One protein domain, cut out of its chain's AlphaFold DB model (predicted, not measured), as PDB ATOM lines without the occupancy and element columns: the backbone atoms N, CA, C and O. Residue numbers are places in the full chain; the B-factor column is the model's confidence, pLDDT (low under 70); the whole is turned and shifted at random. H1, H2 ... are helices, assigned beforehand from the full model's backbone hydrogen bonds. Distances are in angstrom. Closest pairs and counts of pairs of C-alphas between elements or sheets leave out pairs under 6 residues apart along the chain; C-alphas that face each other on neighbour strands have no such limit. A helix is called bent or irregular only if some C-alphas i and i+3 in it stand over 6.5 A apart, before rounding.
ATOM      1  N   VAL A   3      47.728  95.911  24.911       92.44
ATOM      2  CA  VAL A   3      46.598  94.992  25.068       92.44
ATOM      3  C   VAL A   3      45.389  95.620  24.397       92.44
ATOM      4  O   VAL A   3      45.091  96.787  24.657       92.44
ATOM      5  N   SER A   4      44.725  94.882  23.512       93.50
ATOM      6  CA  SER A   4      43.492  95.338  22.867       93.50
ATOM      7  C   SER A   4      42.306  95.307  23.839       93.50
ATOM      8  O   SER A   4      42.406  94.813  24.964       93.50
ATOM      9  N   CYS A   5      41.145  95.797  23.402       92.00
ATOM     10  CA  CYS A   5      39.909  95.649  24.174       92.00
ATOM     11  C   CYS A   5      39.366  94.209  24.200       92.00
ATOM     12  O   CYS A   5      38.416  93.941  24.926       92.00
ATOM     13  N   GLU A   6      39.936  93.312  23.391       93.00
ATOM     14  CA  GLU A   6      39.584  91.887  23.298       93.00
ATOM     15  C   GLU A   6      40.598  91.012  24.067       93.00
ATOM     16  O   GLU A   6      40.623  89.799  23.897       93.00
ATOM     17  N   ASP A   7      41.424  91.635  24.921       89.50
ATOM     18  CA  ASP A   7      42.486  91.013  25.725       89.50
ATOM     19  C   ASP A   7      43.642  90.386  24.920       89.50
ATOM     20  O   ASP A   7      44.508  89.713  25.491       89.50
ATOM     21  N   ASP A   8      43.735  90.671  23.618       91.75
ATOM     22  CA  ASP A   8      44.873  90.252  22.801       91.75
ATOM     23  C   ASP A   8      46.119  91.069  23.145       91.75
ATOM     24  O   ASP A   8      46.093  92.303  23.210       91.75
ATOM     25  N   VAL A   9      47.230  90.365  23.355       92.12
ATOM     26  CA  VAL A   9      48.492  90.953  23.806       92.12
ATOM     27  C   VAL A   9      49.473  91.051  22.648       92.12
ATOM     28  O   VAL A   9      49.811  90.059  22.007       92.12
ATOM     29  N   PHE A  10      49.997  92.254  22.448       91.69
ATOM     30  CA  PHE A  10      50.993  92.569  21.440       91.69
ATOM     31  C   PHE A  10      52.301  93.013  22.092       91.69
ATOM     32  O   PHE A  10      52.371  94.000  22.840       91.69
ATOM     33  N   GLU A  11      53.369  92.291  21.769       90.19
ATOM     34  CA  GLU A  11      54.729  92.689  22.103       90.19
ATOM     35  C   GLU A  11      55.279  93.595  21.001       90.19
ATOM     36  O   GLU A  11      55.499  93.192  19.856       90.19
ATOM     37  N   VAL A  12      55.458  94.864  21.357       87.31
ATOM     38  CA  VAL A  12      55.981  95.899  20.472       87.31
ATOM     39  C   VAL A  12      57.177  96.548  21.167       87.31
ATOM     40  O   VAL A  12      57.048  96.902  22.344       87.31
ATOM     41  N   PRO A  13      58.322  96.681  20.474       87.94
ATOM     42  CA  PRO A  13      59.492  97.381  20.988       87.94
ATOM     43  C   PRO A  13      59.186  98.834  21.393       87.94
ATOM     44  O   PRO A  13      58.287  99.473  20.838       87.94
ATOM     45  N   GLU A  14      59.904  99.351  22.390       86.38
ATOM     46  CA  GLU A  14      59.668 100.687  22.959       86.38
ATOM     47  C   GLU A  14      59.945 101.813  21.949       86.38
ATOM     48  O   GLU A  14      59.197 102.786  21.887       86.38
ATOM     49  N   ASP A  15      60.955 101.635  21.102       86.56
ATOM     50  CA  ASP A  15      61.314 102.491  19.967       86.56
ATOM     51  C   ASP A  15      60.154 102.646  18.974       86.56
ATOM     52  O   ASP A  15      59.801 103.762  18.592       86.56
ATOM     53  N   VAL A  16      59.475 101.544  18.652       86.62
ATOM     54  CA  VAL A  16      58.284 101.554  17.788       86.62
ATOM     55  C   VAL A  16      57.067 102.142  18.514       86.62
ATOM     56  O   VAL A  16      56.232 102.811  17.911       86.62
ATOM     57  N   CYS A  17      56.943 101.931  19.827       87.12
ATOM     58  CA  CYS A  17      55.860 102.542  20.601       87.12
ATOM     59  C   CYS A  17      56.014 104.067  20.697       87.12
ATOM     60  O   CYS A  17      55.013 104.783  20.703       87.12
ATOM     61  N   CYS A  18      57.249 104.577  20.719       86.25
ATOM     62  CA  CYS A  18      57.543 106.012  20.736       86.25
ATOM     63  C   CYS A  18      57.066 106.755  19.479       86.25
ATOM     64  O   CYS A  18      56.968 107.983  19.503       86.25
ATOM     65  N   THR A  19      56.734 106.035  18.404       87.94
ATOM     66  CA  THR A  19      56.154 106.614  17.190       87.94
ATOM     67  C   THR A  19      54.743 107.178  17.420       87.94
ATOM     68  O   THR A  19      54.323 108.092  16.709       87.94
ATOM     69  N   SER A  20      54.024 106.667  18.427       89.56
ATOM     70  CA  SER A  20      52.755 107.212  18.916       89.56
ATOM     71  C   SER A  20      53.006 108.172  20.076       89.56
ATOM     72  O   SER A  20      53.620 107.811  21.083       89.56
ATOM     73  N   GLU A  21      52.468 109.391  19.990       89.12
ATOM     74  CA  GLU A  21      52.578 110.338  21.103       89.12
ATOM     75  C   GLU A  21      51.805 109.863  22.341       89.12
ATOM     76  O   GLU A  21      52.285 110.026  23.464       89.12
ATOM     77  N   THR A  22      50.643 109.233  22.147       88.62
ATOM     78  CA  THR A  22      49.843 108.671  23.240       88.62
ATOM     79  C   THR A  22      50.638 107.606  23.994       88.62
ATOM     80  O   THR A  22      50.799 107.717  25.209       88.62
ATOM     81  N   LEU A  23      51.212 106.623  23.292       88.00
ATOM     82  CA  LEU A  23      52.013 105.571  23.927       88.00
ATOM     83  C   LEU A  23      53.273 106.124  24.599       88.00
ATOM     84  O   LEU A  23      53.611 105.703  25.704       88.00
ATOM     85  N   ARG A  24      53.934 107.108  23.980       87.81
ATOM     86  CA  ARG A  24      55.112 107.776  24.548       87.81
ATOM     87  C   ARG A  24      54.823 108.414  25.910       87.81
ATOM     88  O   ARG A  24      55.644 108.301  26.818       87.81
ATOM     89  N   LEU A  25      53.660 109.049  26.078       86.38
ATOM     90  CA  LEU A  25      53.248 109.624  27.366       86.38
ATOM     91  C   LEU A  25      53.080 108.546  28.446       86.38
ATOM     92  O   LEU A  25      53.511 108.736  29.581       86.38
ATOM     93  N   PHE A  26      52.495 107.401  28.094       85.06
ATOM     94  CA  PHE A  26      52.304 106.293  29.033       85.06
ATOM     95  C   PHE A  26      53.612 105.582  29.404       85.06
ATOM     96  O   PHE A  26      53.804 105.230  30.572       85.06
ATOM     97  N   ILE A  27      54.528 105.407  28.445       84.81
ATOM     98  CA  ILE A  27      55.874 104.861  28.691       84.81
ATOM     99  C   ILE A  27      56.650 105.777  29.638       84.81
ATOM    100  O   ILE A  27      57.245 105.295  30.600       84.81
ATOM    101  N   GLY A  28      56.565 107.098  29.443       79.25
ATOM    102  CA  GLY A  28      57.183 108.086  30.334       79.25
ATOM    103  C   GLY A  28      56.707 108.001  31.791       79.25
ATOM    104  O   GLY A  28      57.445 108.374  32.700       79.25
ATOM    105  N   CYS A  29      55.514 107.453  32.032       79.00
ATOM    106  CA  CYS A  29      54.980 107.184  33.369       79.00
ATOM    107  C   CYS A  29      55.424 105.828  33.960       79.00
ATOM    108  O   CYS A  29      54.941 105.449  35.027       79.00
ATOM    109  N   GLY A  30      56.301 105.073  33.289       78.69
ATOM    110  CA  GLY A  30      56.787 103.764  33.746       78.69
ATOM    111  C   GLY A  30      55.820 102.601  33.490       78.69
ATOM    112  O   GLY A  30      55.973 101.530  34.077       78.69
ATOM    113  N   SER A  31      54.816 102.790  32.628       79.56
ATOM    114  CA  SER A  31      53.849 101.737  32.306       79.56
ATOM    115  C   SER A  31      54.421 100.782  31.257       79.56
ATOM    116  O   SER A  31      54.567 101.141  30.092       79.56
ATOM    117  N   THR A  32      54.701  99.537  31.645       79.19
ATOM    118  CA  THR A  32      55.200  98.488  30.731       79.19
ATOM    119  C   THR A  32      54.079  97.736  30.006       79.19
ATOM    120  O   THR A  32      54.311  97.094  28.974       79.19
ATOM    121  N   ARG A  33      52.846  97.838  30.517       86.75
ATOM    122  CA  ARG A  33      51.632  97.227  29.967       86.75
ATOM    123  C   ARG A  33      50.526  98.271  29.859       86.75
ATOM    124  O   ARG A  33      50.215  98.928  30.847       86.75
ATOM    125  N   MET A  34      49.928  98.394  28.677       87.88
ATOM    126  CA  MET A  34      48.838  99.334  28.414       87.88
ATOM    127  C   MET A  34      47.656  98.620  27.783       87.88
ATOM    128  O   MET A  34      47.819  97.959  26.762       87.88
ATOM    129  N   THR A  35      46.476  98.795  28.368       90.31
ATOM    130  CA  THR A  35      45.218  98.341  27.773       90.31
ATOM    131  C   THR A  35      44.588  99.492  27.010       90.31
ATOM    132  O   THR A  35      44.348 100.560  27.573       90.31
ATOM    133  N   LEU A  36      44.340  99.275  25.724       89.50
ATOM    134  CA  LEU A  36      43.796 100.261  24.808       89.50
ATOM    135  C   LEU A  36      42.353  99.876  24.458       89.50
ATOM    136  O   LEU A  36      42.087  98.708  24.172       89.50
ATOM    137  N   PRO A  37      41.412 100.835  24.419       90.38
ATOM    138  CA  PRO A  37      40.027 100.590  24.022       90.38
ATOM    139  C   PRO A  37      39.897 100.465  22.489       90.38
ATOM    140  O   PRO A  37      39.079 101.132  21.865       90.38
ATOM    141  N   ILE A  38      40.749  99.647  21.868       91.06
ATOM    142  CA  ILE A  38      40.860  99.471  20.417       91.06
ATOM    143  C   ILE A  38      40.675  97.984  20.111       91.06
ATOM    144  O   ILE A  38      41.278  97.141  20.778       91.06
ATOM    145  N   LYS A  39      39.867  97.661  19.092       92.25
ATOM    146  CA  LYS A  39      39.693  96.275  18.621       92.25
ATOM    147  C   LYS A  39      41.019  95.712  18.122       92.25
ATOM    148  O   LYS A  39      41.791  96.441  17.493       92.25
ATOM    149  N   THR A  40      41.240  94.416  18.299       92.31
ATOM    150  CA  THR A  40      42.491  93.739  17.935       92.31
ATOM    151  C   THR A  40      42.884  94.008  16.486       92.31
ATOM    152  O   THR A  40      44.002  94.450  16.231       92.31
ATOM    153  N   LYS A  41      41.933  93.894  15.546       90.19
ATOM    154  CA  LYS A  41      42.177  94.146  14.113       90.19
ATOM    155  C   LYS A  41      42.708  95.553  13.807       90.19
ATOM    156  O   LYS A  41      43.508  95.722  12.898       90.19
ATOM    157  N   HIS A  42      42.262  96.575  14.541       90.50
ATOM    158  CA  HIS A  42      42.700  97.955  14.311       90.50
ATOM    159  C   HIS A  42      44.029  98.227  15.009       90.50
ATOM    160  O   HIS A  42      44.885  98.913  14.458       90.50
ATOM    161  N   LEU A  43      44.223  97.649  16.198       90.75
ATOM    162  CA  LEU A  43      45.480  97.754  16.922       90.75
ATOM    163  C   LEU A  43      46.626  97.109  16.135       90.75
ATOM    164  O   LEU A  43      47.688  97.712  16.015       90.75
ATOM    165  N   GLU A  44      46.394  95.939  15.541       90.19
ATOM    166  CA  GLU A  44      47.359  95.259  14.673       90.19
ATOM    167  C   GLU A  44      47.781  96.155  13.500       90.19
ATOM    168  O   GLU A  44      48.973  96.391  13.300       90.19
ATOM    169  N   ARG A  45      46.815  96.778  12.813       88.50
ATOM    170  CA  ARG A  45      47.082  97.752  11.741       88.50
ATOM    171  C   ARG A  45      47.870  98.965  12.236       88.50
ATOM    172  O   ARG A  45      48.809  99.402  11.577       88.50
ATOM    173  N   CYS A  46      47.542  99.516  13.402       89.06
ATOM    174  CA  CYS A  46      48.317 100.616  13.978       89.06
ATOM    175  C   CYS A  46      49.757 100.202  14.299       89.06
ATOM    176  O   CYS A  46      50.675 100.992  14.099       89.06
ATOM    177  N   ILE A  47      49.978  98.972  14.767       89.62
ATOM    178  CA  ILE A  47      51.319  98.443  15.032       89.62
ATOM    179  C   ILE A  47      52.101  98.266  13.729       89.62
ATOM    180  O   ILE A  47      53.266  98.660  13.673       89.62
ATOM    181  N   GLU A  48      51.474  97.736  12.678       87.38
ATOM    182  CA  GLU A  48      52.069  97.671  11.339       87.38
ATOM    183  C   GLU A  48      52.487  99.062  10.851       87.38
ATOM    184  O   GLU A  48      53.621  99.246  10.406       87.38
ATOM    185  N   PHE A  49      51.608 100.057  11.005       87.56
ATOM    186  CA  PHE A  49      51.903 101.442  10.646       87.56
ATOM    187  C   PHE A  49      53.080 102.015  11.437       87.56
ATOM    188  O   PHE A  49      53.966 102.639  10.858       87.56
ATOM    189  N   MET A  50      53.111 101.801  12.755       88.19
ATOM    190  CA  MET A  50      54.198 102.280  13.611       88.19
ATOM    191  C   MET A  50      55.534 101.659  13.210       88.19
ATOM    192  O   MET A  50      56.519 102.379  13.059       88.19
ATOM    193  N   ARG A  51      55.564 100.342  12.960       87.31
ATOM    194  CA  ARG A  51      56.764  99.648  12.466       87.31
ATOM    195  C   ARG A  51      57.216 100.211  11.123       87.31
ATOM    196  O   ARG A  51      58.402 100.465  10.942       87.31
ATOM    197  N   PHE A  52      56.275 100.452  10.212       83.81
ATOM    198  CA  PHE A  52      56.561 101.048   8.911       83.81
ATOM    199  C   PHE A  52      57.142 102.462   9.029       83.81
ATOM    200  O   PHE A  52      58.165 102.768   8.415       83.81
ATOM    201  N   LYS A  53      56.521 103.324   9.838       84.06
ATOM    202  CA  LYS A  53      56.969 104.703  10.065       84.06
ATOM    203  C   LYS A  53      58.364 104.727  10.701       84.06
ATOM    204  O   LYS A  53      59.239 105.422  10.191       84.06
ATOM    205  N   HIS A  54      58.603 103.882  11.703       85.56
ATOM    206  CA  HIS A  54      59.915 103.714  12.334       85.56
ATOM    207  C   HIS A  54      61.000 103.227  11.347       85.56
ATOM    208  O   HIS A  54      62.108 103.767  11.308       85.56
ATOM    209  N   ALA A  55      60.682 102.247  10.493       82.06
ATOM    210  CA  ALA A  55      61.605 101.746   9.469       82.06
ATOM    211  C   ALA A  55      61.912 102.800   8.387       82.06
ATOM    212  O   ALA A  55      63.063 102.964   7.976       82.06
ATOM    213  N   SER A  56      60.904 103.577   7.970       76.12
ATOM    214  CA  SER A  56      61.077 104.659   6.994       76.12
ATOM    215  C   SER A  56      61.951 105.799   7.525       76.12
ATOM    216  O   SER A  56      62.675 106.412   6.740       76.12
ATOM    217  N   GLU A  57      61.888 106.104   8.822       73.88
ATOM    218  CA  GLU A  57      62.771 107.085   9.475       73.88
ATOM    219  C   GLU A  57      64.218 106.573   9.578       73.88
ATOM    220  O   GLU A  57      65.160 107.358   9.485       73.88
ATOM    221  N   SER A  58      64.398 105.252   9.669       70.06
ATOM    222  CA  SER A  58      65.705 104.584   9.726       70.06
ATOM    223  C   SER A  58      66.391 104.420   8.356       70.06
ATOM    224  O   SER A  58      67.521 103.945   8.284       70.06
ATOM    225  N   GLY A  59      65.746 104.841   7.258       66.25
ATOM    226  CA  GLY A  59      66.327 104.850   5.907       66.25
ATOM    227  C   GLY A  59      66.135 103.566   5.090       66.25
ATOM    228  O   GLY A  59      66.524 103.527   3.921       66.25
ATOM    229  N   GLU A  60      65.481 102.542   5.642       62.47
ATOM    230  CA  GLU A  60      65.129 101.309   4.928       62.47
ATOM    231  C   GLU A  60      63.785 101.488   4.204       62.47
ATOM    232  O   GLU A  60      62.707 101.170   4.699       62.47
ATOM    233  N   ARG A  61      63.834 102.061   2.996       54.91
ATOM    234  CA  ARG A  61      62.647 102.246   2.146       54.91
ATOM    235  C   ARG A  61      62.303 100.947   1.414       54.91
ATOM    236  O   ARG A  61      62.615 100.774   0.238       54.91
ATOM    237  N   GLU A  62      61.635 100.022   2.093       59.28
ATOM    238  CA  GLU A  62      61.088  98.832   1.441       59.28
ATOM    239  C   GLU A  62      59.741  99.152   0.765       59.28
ATOM    240  O   GLU A  62      58.705  99.306   1.413       59.28
ATOM    241  N   SER A  63      59.721  99.189  -0.573       54.53
ATOM    242  CA  SER A  63      58.501  99.344  -1.393       54.53
ATOM    243  C   SER A  63      57.422  98.278  -1.127       54.53
ATOM    244  O   SER A  63      56.279  98.447  -1.538       54.53
ATOM    245  N   LYS A  64      57.769  97.202  -0.415       55.66
ATOM    246  CA  LYS A  64      56.898  96.075  -0.063       55.66
ATOM    247  C   LYS A  64      55.823  96.426   0.979       55.66
ATOM    248  O   LYS A  64      54.767  95.802   0.994       55.66
ATOM    249  N   TRP A  65      56.056  97.437   1.819       58.22
ATOM    250  CA  TRP A  65      55.127  97.814   2.897       58.22
ATOM    251  C   TRP A  65      53.976  98.712   2.431       58.22
ATOM    252  O   TRP A  65      52.895  98.688   3.016       58.22
ATOM    253  N   LEU A  66      54.178  99.462   1.343       55.53
ATOM    254  CA  LEU A  66      53.165 100.341   0.749       55.53
ATOM    255  C   LEU A  66      51.947  99.569   0.222       55.53
ATOM    256  O   LEU A  66      50.830 100.070   0.301       55.53
ATOM    257  N   GLU A  67      52.142  98.344  -0.275       57.62
ATOM    258  CA  GLU A  67      51.027  97.484  -0.695       57.62
ATOM    259  C   GLU A  67      50.334  96.791   0.490       57.62
ATOM    260  O   GLU A  67      49.127  96.555   0.437       57.62
ATOM    261  N   ALA A  68      51.063  96.516   1.578       57.59
ATOM    262  CA  ALA A  68      50.514  95.886   2.782       57.59
ATOM    263  C   ALA A  68      49.582  96.831   3.568       57.59
ATOM    264  O   ALA A  68      48.568  96.403   4.125       57.59
ATOM    265  N   PHE A  69      49.867  98.138   3.547       67.62
ATOM    266  CA  PHE A  69      49.103  99.144   4.287       67.62
ATOM    267  C   PHE A  69      47.900  99.719   3.519       67.62
ATOM    268  O   PHE A  69      47.473 100.853   3.742       67.62
ATOM    269  N   LYS A  70      47.319  98.959   2.587       75.75
ATOM    270  CA  LYS A  70      46.072  99.377   1.944       75.75
ATOM    271  C   LYS A  70      44.910  99.215   2.930       75.75
ATOM    272  O   LYS A  70      44.498  98.096   3.238       75.75
ATOM    273  N   ILE A  71      44.405 100.341   3.424       80.62
ATOM    274  CA  ILE A  71      43.188 100.430   4.240       80.62
ATOM    275  C   ILE A  71      41.984 100.322   3.299       80.62
ATOM    276  O   ILE A  71      41.964 100.966   2.247       80.62
ATOM    277  N   LYS A  72      41.000  99.487   3.639       83.94
ATOM    278  CA  LYS A  72      39.743  99.415   2.879       83.94
ATOM    279  C   LYS A  72      38.811 100.560   3.283       83.94
ATOM    280  O   LYS A  72      38.783 100.949   4.446       83.94
ATOM    281  N   ASP A  73      37.986 101.037   2.356       84.00
ATOM    282  CA  ASP A  73      37.045 102.140   2.615       84.00
ATOM    283  C   ASP A  73      36.103 101.846   3.800       84.00
ATOM    284  O   ASP A  73      35.780 102.733   4.585       84.00
ATOM    285  N   GLU A  74      35.730 100.576   3.977       86.62
ATOM    286  CA  GLU A  74      34.860 100.078   5.052       86.62
ATOM    287  C   GLU A  74      35.453 100.250   6.460       86.62
ATOM    288  O   GLU A  74      34.709 100.365   7.428       86.62
ATOM    289  N   GLU A  75      36.782 100.245   6.586       85.31
ATOM    290  CA  GLU A  75      37.499 100.376   7.863       85.31
ATOM    291  C   GLU A  75      38.161 101.752   8.028       85.31
ATOM    292  O   GLU A  75      38.742 102.029   9.075       85.31
ATOM    293  N   ALA A  76      38.074 102.631   7.024       87.50
ATOM    294  CA  ALA A  76      38.799 103.898   7.000       87.50
ATOM    295  C   ALA A  76      38.365 104.867   8.111       87.50
ATOM    296  O   ALA A  76      39.216 105.525   8.707       87.50
ATOM    297  N   VAL A  77      37.064 104.940   8.410       89.75
ATOM    298  CA  VAL A  77      36.534 105.813   9.474       89.75
ATOM    299  C   VAL A  77      36.990 105.322  10.847       89.75
ATOM    300  O   VAL A  77      37.565 106.095  11.607       89.75
ATOM    301  N   ASP A  78      36.833 104.023  11.119       89.25
ATOM    302  CA  ASP A  78      37.299 103.410  12.367       89.25
ATOM    303  C   ASP A  78      38.815 103.614  12.546       89.25
ATOM    304  O   ASP A  78      39.288 103.974  13.623       89.25
ATOM    305  N   MET A  79      39.594 103.425  11.474       90.06
ATOM    306  CA  MET A  79      41.041 103.640  11.500       90.06
ATOM    307  C   MET A  79      41.419 105.106  11.729       90.06
ATOM    308  O   MET A  79      42.428 105.360  12.381       90.06
ATOM    309  N   LEU A  80      40.631 106.063  11.233       90.69
ATOM    310  CA  LEU A  80      40.863 107.490  11.461       90.69
ATOM    311  C   LEU A  80      40.681 107.853  12.940       90.69
ATOM    312  O   LEU A  80      41.526 108.543  13.511       90.69
ATOM    313  N   ASP A  81      39.622 107.346  13.571       90.88
ATOM    314  CA  ASP A  81      39.359 107.572  14.995       90.88
ATOM    315  C   ASP A  81      40.457 106.952  15.867       90.88
ATOM    316  O   ASP A  81      40.976 107.590  16.789       90.88
ATOM    317  N   VAL A  82      40.876 105.728  15.536       91.62
ATOM    318  CA  VAL A  82      41.966 105.044  16.240       91.62
ATOM    319  C   VAL A  82      43.300 105.770  16.038       91.62
ATOM    320  O   VAL A  82      44.042 105.950  17.004       91.62
ATOM    321  N   ALA A  83      43.607 106.234  14.824       90.31
ATOM    322  CA  ALA A  83      44.818 107.003  14.540       90.31
ATOM    323  C   ALA A  83      44.835 108.337  15.296       90.31
ATOM    324  O   ALA A  83      45.868 108.717  15.845       90.31
ATOM    325  N   SER A  84      43.686 109.007  15.401       91.50
ATOM    326  CA  SER A  84      43.519 110.221  16.204       91.50
ATOM    327  C   SER A  84      43.764 109.952  17.694       91.50
ATOM    328  O   SER A  84      44.537 110.665  18.338       91.50
ATOM    329  N   TYR A  85      43.194 108.870  18.237       90.62
ATOM    330  CA  TYR A  85      43.419 108.447  19.623       90.62
ATOM    331  C   TYR A  85      44.893 108.115  19.902       90.62
ATOM    332  O   TYR A  85      45.464 108.537  20.911       90.62
ATOM    333  N   MET A  86      45.527 107.378  18.992       87.88
ATOM    334  CA  MET A  86      46.935 106.987  19.060       87.88
ATOM    335  C   MET A  86      47.895 108.140  18.726       87.88
ATOM    336  O   MET A  86      49.087 108.026  19.007       87.88
ATOM    337  N   ARG A  87      47.400 109.242  18.148       90.50
ATOM    338  CA  ARG A  87      48.197 110.363  17.624       90.50
ATOM    339  C   ARG A  87      49.319 109.893  16.689       90.50
ATOM    340  O   ARG A  87      50.498 110.140  16.960       90.50
TER     341      ARG A  87
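This is residues 3 to 87 of the 88 residues of an uncharacterized protein of Enterospora canceri (UniProt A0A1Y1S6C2). One long helix, H3, runs through the middle of a group of shorter helices: H5 crosses near its first end, and H1 packs on its later half. H2 follows H1 and meets the last residues of H5, while the small H4 sits near H3 in the loop that leads from the last end of H3 to the first end of H5. The printed part has 85 residues with five named helices, in the order H1, H2, H3, H4, H5, and no named strand; the class is all helix. The whole is compact, with a radius of gyration of the C-alphas of 13.0 A, and spans 35 by 32 by 20 A.

H3, residues 40 to 57, is the longest helix, 25.7 A from C-alpha 40 at (42.491, 93.739, 17.935) to C-alpha 57 at (62.771, 107.085, 9.475). H5, residues 73 to 86, measures 19.8 A and ends with C-alpha 86 at (46.935, 106.987, 19.060). H5 is irregular: C-alphas 74 and 77 are 7.4 A apart. H2, residues 21 to 28, measures 10.6 A. H1 holds residues 14 to 17 and begins with C-alpha 14 at (59.668, 100.687, 22.959). H4 holds residues 64 to 68; it is neither bent nor irregular, but only just: C-alphas 64 and 67 are 6.1 A apart.

H3 touches H5 with residues 42 to 46 alone, and H5 touches H3 with residues 78 to 83 alone; their closest C-alphas, those of His 42 and Met 79, are 6.6 A apart. The two run the same way at a steep tilt of 69 degrees, only just short of about perpendicular. H3 touches H1 with residues 50 to 54 alone, and the closest C-alphas are those of Val 16 and Arg 51, 5.9 A apart. H4 is close to H3 but not clearly touching it, the closest C-alphas being those of Phe 52 and Trp 65 at 7.0 A. H5 touches H2 with residues 85 to 86 alone; the closest C-alphas are those of Thr 22 and Met 86, 5.4 A apart, and the two run the same way at a steep tilt of 38 degrees. H1 and H2 are close but not clearly touching, with the C-alphas of Cys 17 and Leu 23 closest at 5.9 A. H2 and H3 are apart. In H2 and H3 every O i to N i+4 pair is within hydrogen-bond range, in H5 8 of 10; H4 has 0 of 1 and 1 of 2 O i to N i+3 pairs, and H1 is too short for an O i to N i+4 pair.

The two C-alphas farthest apart, those of Gly 30 and Asp 73, are 36.9 A from each other. The printed part has no cut. The link from H2 to H3, 11 residues, is long; those from H1 to H2 and from H4 to H5 are tight, and that from H3 to H4 is short. The mean pLDDT of the printed part is 83.5, and residues 59 to 69 are under 70.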